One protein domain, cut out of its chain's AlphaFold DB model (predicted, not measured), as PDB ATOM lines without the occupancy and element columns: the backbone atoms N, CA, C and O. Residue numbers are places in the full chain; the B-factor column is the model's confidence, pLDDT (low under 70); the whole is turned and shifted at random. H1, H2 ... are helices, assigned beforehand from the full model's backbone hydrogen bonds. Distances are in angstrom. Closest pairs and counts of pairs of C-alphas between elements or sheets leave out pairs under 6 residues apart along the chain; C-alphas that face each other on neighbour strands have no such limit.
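What this domain is: This is residues 2 to 72 of the 72 residues of the protein "Alcohol dehydrogenase, class IV" of Mesotoga infera (UniProt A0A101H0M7). Look first for two helices, H2 and H1, crossing as a steep X, with the short helix H3 packed on residues 11 to 15 of H1 and a long unnamed tail, residues 58 to 72, after it. The printed part has 71 residues with H1, H2 and H3 in chain order and no named strand: all helix, though under half, 33, are in named elements. It is compact, with a radius of gyration of the C-alphas of 11.1 A, spanning 27 by 27 by 17 A.

How they stand to each other: H2, residues 35 to 50, touches H1, residues 11 to 23, at a steep tilt of 53 degrees, the same way; their closest C-alphas, Ala 18 and Ile 44, are 4.6 A apart. H3, residues 54 to 57, touches H1; the closest C-alphas, Ser 11 and Cys 54, are 5.9 A apart. Residues 43 to 47 alone of H2 only just touch H3, with 3 pairs of C-alphas within 8 A, the closest Val 47 and Cys 54. In H1 and H2 every O i to N i+4 pair is within hydrogen-bond range; H3 is too short for one.

Where its parts are: Find C-alpha 35 at (45.673, -9.356, 96.017); H2 runs 22.9 A from there. H1, 18.3 A, begins at (57.107, -14.083, 86.909).

The domain as a whole: The printed part has no cut. H1 to H2 is a long link, H2 to H3 tight. Residues 8 to 9 and 70 to 72 have pLDDT under 70.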
ATOM      1  N   PHE A   2      51.344 -23.974  98.036       88.62
ATOM      2  CA  PHE A   2      52.469 -23.188  97.518       88.62
ATOM      3  C   PHE A   2      52.446 -21.801  98.163       88.62
ATOM      4  O   PHE A   2      51.447 -21.096  98.051       88.62
ATOM      5  N   GLU A   3      53.521 -21.441  98.861       88.69
ATOM      6  CA  GLU A   3      53.578 -20.260  99.741       88.69
ATOM      7  C   GLU A   3      54.644 -19.243  99.307       88.69
ATOM      8  O   GLU A   3      54.825 -18.210  99.943       88.69
ATOM      9  N   GLU A   4      55.340 -19.489  98.196       87.12
ATOM     10  CA  GLU A   4      56.448 -18.643  97.723       87.12
ATOM     11  C   GLU A   4      55.973 -17.399  96.945       87.12
ATOM     12  O   GLU A   4      56.737 -16.775  96.202       87.12
ATOM     13  N   ILE A   5      54.698 -17.028  97.101       86.94
ATOM     14  CA  ILE A   5      54.144 -15.794  96.547       86.94
ATOM     15  C   ILE A   5      54.408 -14.650  97.523       86.94
ATOM     16  O   ILE A   5      53.757 -14.514  98.558       86.94
ATOM     17  N   VAL A   6      55.362 -13.802  97.152       80.06
ATOM     18  CA  VAL A   6      55.747 -12.597  97.892       80.06
ATOM     19  C   VAL A   6      55.032 -11.352  97.348       80.06
ATOM     20  O   VAL A   6      54.504 -11.384  96.232       80.06
ATOM     21  N   PRO A   7      54.992 -10.233  98.099       73.56
ATOM     22  CA  PRO A   7      54.531  -8.954  97.564       73.56
ATOM     23  C   PRO A   7      55.324  -8.559  96.307       73.56
ATOM     24  O   PRO A   7      56.551  -8.604  96.333       73.56
ATOM     25  N   ASN A   8      54.630  -8.161  95.233       66.69
ATOM     26  CA  ASN A   8      55.195  -7.975  93.885       66.69
ATOM     27  C   ASN A   8      55.856  -9.255  93.342       66.69
ATOM     28  O   ASN A   8      57.075  -9.301  93.161       66.69
ATOM     29  N   PRO A   9      55.058 -10.308  93.095       63.03
ATOM     30  CA  PRO A   9      55.576 -11.596  92.666       63.03
ATOM     31  C   PRO A   9      56.297 -11.463  91.323       63.03
ATOM     32  O   PRO A   9      55.760 -10.928  90.351       63.03
ATOM     33  N   LEU A  10      57.523 -11.982  91.276       76.50
ATOM     34  CA  LEU A  10      58.254 -12.152  90.027       76.50
ATOM     35  C   LEU A  10      57.549 -13.211  89.173       76.50
ATOM     36  O   LEU A  10      56.958 -14.158  89.703       76.50
ATOM     37  N   SER A  11      57.648 -13.086  87.846       82.88
ATOM     38  CA  SER A  11      57.107 -14.083  86.909       82.88
ATOM     39  C   SER A  11      57.609 -15.492  87.219       82.88
ATOM     40  O   SER A  11      56.848 -16.450  87.106       82.88
ATOM     41  N   ASP A  12      58.850 -15.606  87.691       89.06
ATOM     42  CA  ASP A  12      59.498 -16.882  87.985       89.06
ATOM     43  C   ASP A  12      58.809 -17.645  89.130       89.06
ATOM     44  O   ASP A  12      58.700 -18.870  89.069       89.06
ATOM     45  N   SER A  13      58.278 -16.947  90.144       90.75
ATOM     46  CA  SER A  13      57.518 -17.587  91.231       90.75
ATOM     47  C   SER A  13      56.208 -18.190  90.720       90.75
ATOM     48  O   SER A  13      55.823 -19.283  91.135       90.75
ATOM     49  N   ASN A  14      55.540 -17.507  89.788       92.44
ATOM     50  CA  ASN A  14      54.309 -17.999  89.174       92.44
ATOM     51  C   ASN A  14      54.588 -19.167  88.220       92.44
ATOM     52  O   ASN A  14      53.881 -20.172  88.258       92.44
ATOM     53  N   ASP A  15      55.655 -19.089  87.424       94.44
ATOM     54  CA  ASP A  15      56.078 -20.189  86.550       94.44
ATOM     55  C   ASP A  15      56.457 -21.437  87.372       94.44
ATOM     56  O   ASP A  15      56.086 -22.561  87.021       94.44
ATOM     57  N   LYS A  16      57.122 -21.254  88.523       94.56
ATOM     58  CA  LYS A  16      57.402 -22.336  89.480       94.56
ATOM     59  C   LYS A  16      56.115 -22.940  90.041       94.56
ATOM     60  O   LYS A  16      55.972 -24.163  90.039       94.56
ATOM     61  N   GLY A  17      55.177 -22.104  90.485       94.44
ATOM     62  CA  GLY A  17      53.869 -22.557  90.959       94.44
ATOM     63  C   GLY A  17      53.120 -23.368  89.897       94.44
ATOM     64  O   GLY A  17      52.534 -24.402  90.214       94.44
ATOM     65  N   ALA A  18      53.188 -22.948  88.629       95.19
ATOM     66  CA  ALA A  18      52.532 -23.638  87.520       95.19
ATOM     67  C   ALA A  18      53.176 -24.998  87.237       95.19
ATOM     68  O   ALA A  18      52.473 -25.990  87.065       95.19
ATOM     69  N   SER A  19      54.509 -25.063  87.264       95.38
ATOM     70  CA  SER A  19      55.254 -26.319  87.133       95.38
ATOM     71  C   SER A  19      54.880 -27.321  88.230       95.38
ATOM     72  O   SER A  19      54.649 -28.495  87.940       95.38
ATOM     73  N   ILE A  20      54.736 -26.858  89.477       95.31
ATOM     74  CA  ILE A  20      54.267 -27.696  90.588       95.31
ATOM     75  C   ILE A  20      52.834 -28.175  90.328       95.31
ATOM     76  O   ILE A  20      52.574 -29.365  90.456       95.31
ATOM     77  N   ALA A  21      51.922 -27.290  89.919       95.56
ATOM     78  CA  ALA A  21      50.536 -27.670  89.639       95.56
ATOM     79  C   ALA A  21      50.428 -28.751  88.547       95.56
ATOM     80  O   ALA A  21      49.667 -29.702  88.707       95.56
ATOM     81  N   VAL A  22      51.224 -28.647  87.476       94.69
ATOM     82  CA  VAL A  22      51.284 -29.663  86.411       94.69
ATOM     83  C   VAL A  22      51.900 -30.963  86.923       94.69
ATOM     84  O   VAL A  22      51.351 -32.037  86.693       94.69
ATOM     85  N   LYS A  23      53.030 -30.883  87.635       96.06
ATOM     86  CA  LYS A  23      53.735 -32.055  88.168       96.06
ATOM     87  C   LYS A  23      52.859 -32.862  89.126       96.06
ATOM     88  O   LYS A  23      52.849 -34.086  89.062       96.06
ATOM     89  N   GLU A  24      52.132 -32.174  89.997       95.62
ATOM     90  CA  GLU A  24      51.251 -32.787  90.991       95.62
ATOM     91  C   GLU A  24      49.855 -33.103  90.423       95.62
ATOM     92  O   GLU A  24      48.983 -33.529  91.172       95.62
ATOM     93  N   SER A  25      49.633 -32.908  89.113       94.25
ATOM     94  CA  SER A  25      48.353 -33.168  88.429       94.25
ATOM     95  C   SER A  25      47.159 -32.498  89.123       94.25
ATOM     96  O   SER A  25      46.146 -33.129  89.399       94.25
ATOM     97  N   CYS A  26      47.300 -31.215  89.468       93.75
ATOM     98  CA  CYS A  26      46.246 -30.454  90.137       93.75
ATOM     99  C   CYS A  26      45.110 -30.100  89.166       93.75
ATOM    100  O   CYS A  26      45.356 -29.402  88.186       93.75
ATOM    101  N   ASP A  27      43.865 -30.449  89.506       93.44
ATOM    102  CA  ASP A  27      42.680 -30.106  88.697       93.44
ATOM    103  C   ASP A  27      42.210 -28.650  88.896       93.44
ATOM    104  O   ASP A  27      41.586 -28.035  88.029       93.44
ATOM    105  N   PHE A  28      42.484 -28.066  90.067       92.06
ATOM    106  CA  PHE A  28      42.063 -26.709  90.421       92.06
ATOM    107  C   PHE A  28      43.107 -25.987  91.276       92.06
ATOM    108  O   PHE A  28      43.940 -26.600  91.942       92.06
ATOM    109  N   ILE A  29      43.043 -24.651  91.275       93.88
ATOM    110  CA  ILE A  29      43.935 -23.781  92.051       93.88
ATOM    111  C   ILE A  29      43.095 -22.829  92.894       93.88
ATOM    112  O   ILE A  29      42.181 -22.182  92.386       93.88
ATOM    113  N   ILE A  30      43.427 -22.722  94.181       93.62
ATOM    114  CA  ILE A  30      42.791 -21.794  95.120       93.62
ATOM    115  C   ILE A  30      43.832 -20.764  95.565       93.62
ATOM    116  O   ILE A  30      44.827 -21.116  96.197       93.62
ATOM    117  N   GLY A  31      43.593 -19.490  95.254       93.88
ATOM    118  CA  GLY A  31      44.369 -18.373  95.794       93.88
ATOM    119  C   GLY A  31      43.845 -17.967  97.171       93.88
ATOM    120  O   GLY A  31      42.764 -17.392  97.267       93.88
ATOM    121  N   LEU A  32      44.605 -18.250  98.231       91.50
ATOM    122  CA  LEU A  32      44.270 -17.874  99.609       91.50
ATOM    123  C   LEU A  32      45.177 -16.728 100.072       91.50
ATOM    124  O   LEU A  32      46.391 -16.891 100.155       91.50
ATOM    125  N   GLY A  33      44.594 -15.565 100.372       90.12
ATOM    126  CA  GLY A  33      45.324 -14.391 100.857       90.12
ATOM    127  C   GLY A  33      44.786 -13.080 100.284       90.12
ATOM    128  O   GLY A  33      43.606 -12.971  99.961       90.12
ATOM    129  N   GLY A  34      45.658 -12.071 100.182       88.00
ATOM    130  CA  GLY A  34      45.337 -10.771  99.580       88.00
ATOM    131  C   GLY A  34      45.475 -10.747  98.051       88.00
ATOM    132  O   GLY A  34      45.529 -11.786  97.397       88.00
ATOM    133  N   GLY A  35      45.598  -9.546  97.475       87.50
ATOM    134  CA  GLY A  35      45.673  -9.356  96.017       87.50
ATOM    135  C   GLY A  35      46.806 -10.134  95.334       87.50
ATOM    136  O   GLY A  35      46.559 -10.809  94.343       87.50
ATOM    137  N   ASN A  36      48.019 -10.130  95.903       86.94
ATOM    138  CA  ASN A  36      49.174 -10.821  95.309       86.94
ATOM    139  C   ASN A  36      48.969 -12.350  95.176       86.94
ATOM    140  O   ASN A  36      49.102 -12.852  94.058       86.94
ATOM    141  N   PRO A  37      48.598 -13.105  96.236       91.19
ATOM    142  CA  PRO A  37      48.237 -14.524  96.112       91.19
ATOM    143  C   PRO A  37      47.096 -14.796  95.127       91.19
ATOM    144  O   PRO A  37      47.176 -15.737  94.336       91.19
ATOM    145  N   ILE A  38      46.048 -13.965  95.141       92.19
ATOM    146  CA  ILE A  38      44.886 -14.130  94.259       92.19
ATOM    147  C   ILE A  38      45.283 -13.939  92.791       92.19
ATOM    148  O   ILE A  38      44.961 -14.786  91.958       92.19
ATOM    149  N   ASP A  39      46.010 -12.878  92.451       90.62
ATOM    150  CA  ASP A  39      46.422 -12.630  91.066       90.62
ATOM    151  C   ASP A  39      47.466 -13.638  90.579       90.62
ATOM    152  O   ASP A  39      47.374 -14.125  89.449       90.62
ATOM    153  N   SER A  40      48.381 -14.051  91.459       92.75
ATOM    154  CA  SER A  40      49.335 -15.128  91.176       92.75
ATOM    155  C   SER A  40      48.619 -16.434  90.849       92.75
ATOM    156  O   SER A  40      48.949 -17.079  89.859       92.75
ATOM    157  N   SER A  41      47.574 -16.796  91.603       94.12
ATOM    158  CA  SER A  41      46.810 -18.025  91.350       94.12
ATOM    159  C   SER A  41      46.181 -18.071  89.952       94.12
ATOM    160  O   SER A  41      46.176 -19.128  89.324       94.12
ATOM    161  N   LYS A  42      45.727 -16.927  89.418       91.81
ATOM    162  CA  LYS A  42      45.171 -16.834  88.056       91.81
ATOM    163  C   LYS A  42      46.241 -17.119  87.007       91.81
ATOM    164  O   LYS A  42      45.989 -17.869  86.068       91.81
ATOM    165  N   LEU A  43      47.425 -16.527  87.173       92.19
ATOM    166  CA  LEU A  43      48.558 -16.725  86.267       92.19
ATOM    167  C   LEU A  43      49.093 -18.155  86.337       92.19
ATOM    168  O   LEU A  43      49.330 -18.767  85.301       92.19
ATOM    169  N   ILE A  44      49.217 -18.712  87.540       94.12
ATOM    170  CA  ILE A  44      49.626 -20.102  87.754       94.12
ATOM    171  C   ILE A  44      48.656 -21.046  87.043       94.12
ATOM    172  O   ILE A  44      49.095 -21.909  86.290       94.12
ATOM    173  N   ALA A  45      47.347 -20.874  87.246       94.81
ATOM    174  CA  ALA A  45      46.331 -21.723  86.628       94.81
ATOM    175  C   ALA A  45      46.409 -21.640  85.098       94.81
ATOM    176  O   ALA A  45      46.404 -22.652  84.394       94.81
ATOM    177  N   LEU A  46      46.597 -20.422  84.593       93.75
ATOM    178  CA  LEU A  46      46.750 -20.159  83.178       93.75
ATOM    179  C   LEU A  46      47.957 -20.871  82.558       93.75
ATOM    180  O   LEU A  46      47.816 -21.553  81.539       93.75
ATOM    181  N   VAL A  47      49.132 -20.715  83.165       93.88
ATOM    182  CA  VAL A  47      50.373 -21.331  82.686       93.88
ATOM    183  C   VAL A  47      50.331 -22.845  82.871       93.88
ATOM    184  O   VAL A  47      50.779 -23.567  81.988       93.88
ATOM    185  N   ALA A  48      49.725 -23.349  83.947       94.38
ATOM    186  CA  ALA A  48      49.539 -24.784  84.144       94.38
ATOM    187  C   ALA A  48      48.670 -25.401  83.036       94.38
ATOM    188  O   ALA A  48      48.965 -26.494  82.559       94.38
ATOM    189  N   ARG A  49      47.636 -24.685  82.572       93.38
ATOM    190  CA  ARG A  49      46.754 -25.155  81.495       93.38
ATOM    191  C   ARG A  49      47.393 -25.077  80.104       93.38
ATOM    192  O   ARG A  49      47.221 -25.993  79.305       93.38
ATOM    193  N   TYR A  50      48.037 -23.960  79.767       92.88
ATOM    194  CA  TYR A  50      48.488 -23.683  78.392       92.88
ATOM    195  C   TYR A  50      50.001 -23.801  78.180       92.88
ATOM    196  O   TYR A  50      50.467 -23.697  77.044       92.88
ATOM    197  N   GLY A  51      50.774 -24.007  79.244       91.25
ATOM    198  CA  GLY A  51      52.233 -24.004  79.210       91.25
ATOM    199  C   GLY A  51      52.827 -22.625  78.905       91.25
ATOM    200  O   GLY A  51      52.142 -21.600  78.913       91.25
ATOM    201  N   GLY A  52      54.123 -22.594  78.600       92.38
ATOM    202  CA  GLY A  52      54.868 -21.351  78.368       92.38
ATOM    203  C   GLY A  52      55.239 -20.629  79.663       92.38
ATOM    204  O   GLY A  52      55.280 -21.243  80.726       92.38
ATOM    205  N   LYS A  53      55.539 -19.330  79.558       91.38
ATOM    206  CA  LYS A  53      55.841 -18.465  80.711       91.38
ATOM    207  C   LYS A  53      54.719 -17.470  80.959       91.38
ATOM    208  O   LYS A  53      54.057 -17.050  80.013       91.38
ATOM    209  N   CYS A  54      54.572 -16.994  82.195       90.19
ATOM    210  CA  CYS A  54      53.620 -15.932  82.546       90.19
ATOM    211  C   CYS A  54      53.711 -14.724  81.602       90.19
ATOM    212  O   CYS A  54      52.692 -14.164  81.199       90.19
ATOM    213  N   TRP A  55      54.933 -14.348  81.211       89.69
ATOM    214  CA  TRP A  55      55.180 -13.198  80.344       89.69
ATOM    215  C   TRP A  55      54.534 -13.332  78.956       89.69
ATOM    216  O   TRP A  55      54.059 -12.332  78.413       89.69
ATOM    217  N   ASP A  56      54.415 -14.555  78.425       91.00
ATOM    218  CA  ASP A  56      53.831 -14.840  77.103       91.00
ATOM    219  C   ASP A  56      52.362 -14.388  76.999       91.00
ATOM    220  O   ASP A  56      51.851 -14.118  75.907       91.00
ATOM    221  N   TYR A  57      51.682 -14.301  78.144       89.69
ATOM    222  CA  TYR A  57      50.265 -13.955  78.270       89.69
ATOM    223  C   TYR A  57      50.032 -12.477  78.600       89.69
ATOM    224  O   TYR A  57      48.892 -12.044  78.765       89.69
ATOM    225  N   THR A  58      51.099 -11.683  78.678       87.38
ATOM    226  CA  THR A  58      51.009 -10.233  78.867       87.38
ATOM    227  C   THR A  58      51.041  -9.508  77.523       87.38
ATOM    228  O   THR A  58      51.604 -10.001  76.540       87.38
ATOM    229  N   GLY A  59      50.482  -8.296  77.479       85.12
ATOM    230  CA  GLY A  59      50.541  -7.444  76.284       85.12
ATOM    231  C   GLY A  59      51.966  -7.044  75.880       85.12
ATOM    232  O   GLY A  59      52.199  -6.768  74.709       85.12
ATOM    233  N   ALA A  60      52.913  -7.053  76.823       83.19
ATOM    234  CA  ALA A  60      54.311  -6.693  76.586       83.19
ATOM    235  C   ALA A  60      55.208  -7.886  76.201       83.19
ATOM    236  O   ALA A  60      56.304  -7.670  75.690       83.19
ATOM    237  N   GLY A  61      54.781  -9.127  76.460       77.50
ATOM    238  CA  GLY A  61      55.633 -10.311  76.299       77.50
ATOM    239  C   GLY A  61      55.301 -11.234  75.134       77.50
ATOM    240  O   GLY A  61      56.195 -11.883  74.601       77.50
ATOM    241  N   GLY A  62      54.044 -11.281  74.698       80.69
ATOM    242  CA  GLY A  62      53.648 -12.155  73.588       80.69
ATOM    243  C   GLY A  62      52.183 -12.058  73.183       80.69
ATOM    244  O   GLY A  62      51.820 -12.483  72.089       80.69
ATOM    245  N   GLY A  63      51.333 -11.477  74.035       86.25
ATOM    246  CA  GLY A  63      49.939 -11.188  73.712       86.25
ATOM    247  C   GLY A  63      49.070 -12.429  73.505       86.25
ATOM    248  O   GLY A  63      48.008 -12.321  72.884       86.25
ATOM    249  N   ARG A  64      49.488 -13.607  73.997       90.19
ATOM    250  CA  ARG A  64      48.663 -14.817  73.906       90.19
ATOM    251  C   ARG A  64      47.355 -14.593  74.659       90.19
ATOM    252  O   ARG A  64      47.360 -14.172  75.811       90.19
ATOM    253  N   LYS A  65      46.232 -14.888  73.999       86.12
ATOM    254  CA  LYS A  65      44.882 -14.711  74.549       86.12
ATOM    255  C   LYS A  65      44.285 -16.062  74.942       86.12
ATOM    256  O   LYS A  65      43.780 -16.777  74.073       86.12
ATOM    257  N   PRO A  66      44.352 -16.432  76.223       83.69
ATOM    258  CA  PRO A  66      43.771 -17.675  76.698       83.69
ATOM    259  C   PRO A  66      42.244 -17.599  76.756       83.69
ATOM    260  O   PRO A  66      41.666 -16.521  76.890       83.69
ATOM    261  N   LYS A  67      41.587 -18.758  76.647       83.50
ATOM    262  CA  LYS A  67      40.115 -18.871  76.632       83.50
ATOM    263  C   LYS A  67      39.524 -19.372  77.956       83.50
ATOM    264  O   LYS A  67      38.326 -19.240  78.165       83.50
ATOM    265  N   ALA A  68      40.346 -19.956  78.822       77.50
ATOM    266  CA  ALA A  68      39.994 -20.455  80.152       77.50
ATOM    267  C   ALA A  68      41.219 -20.324  81.074       77.50
ATOM    268  O   ALA A  68      42.279 -19.946  80.599       77.50
ATOM    269  N   ALA A  69      41.111 -20.615  82.369       73.12
ATOM    270  CA  ALA A  69      42.278 -20.597  83.264       73.12
ATOM    271  C   ALA A  69      42.410 -21.849  84.136       73.12
ATOM    272  O   ALA A  69      43.510 -22.137  84.572       73.12
ATOM    273  N   CYS A  70      41.346 -22.621  84.375       69.00
ATOM    274  CA  CYS A  70      41.462 -23.827  85.196       69.00
ATOM    275  C   CYS A  70      42.327 -24.897  84.507       69.00
ATOM    276  O   CYS A  70      42.153 -25.092  83.300       69.00
ATOM    277  N   PRO A  71      43.204 -25.609  85.235       68.06
ATOM    278  CA  PRO A  71      43.836 -26.838  84.747       68.06
ATOM    279  C   PRO A  71      42.796 -27.857  84.233       68.06
ATOM    280  O   PRO A  71      41.599 -27.702  84.493       68.06
ATOM    281  N   GLN A  72      43.219 -28.818  83.404       60.84
ATOM    282  CA  GLN A  72      42.352 -29.924  82.965       60.84
ATOM    283  C   GLN A  72      42.510 -31.130  83.866       60.84
ATOM    284  O   GLN A  72      43.672 -31.383  84.243       60.84
TER     285      GLN A  72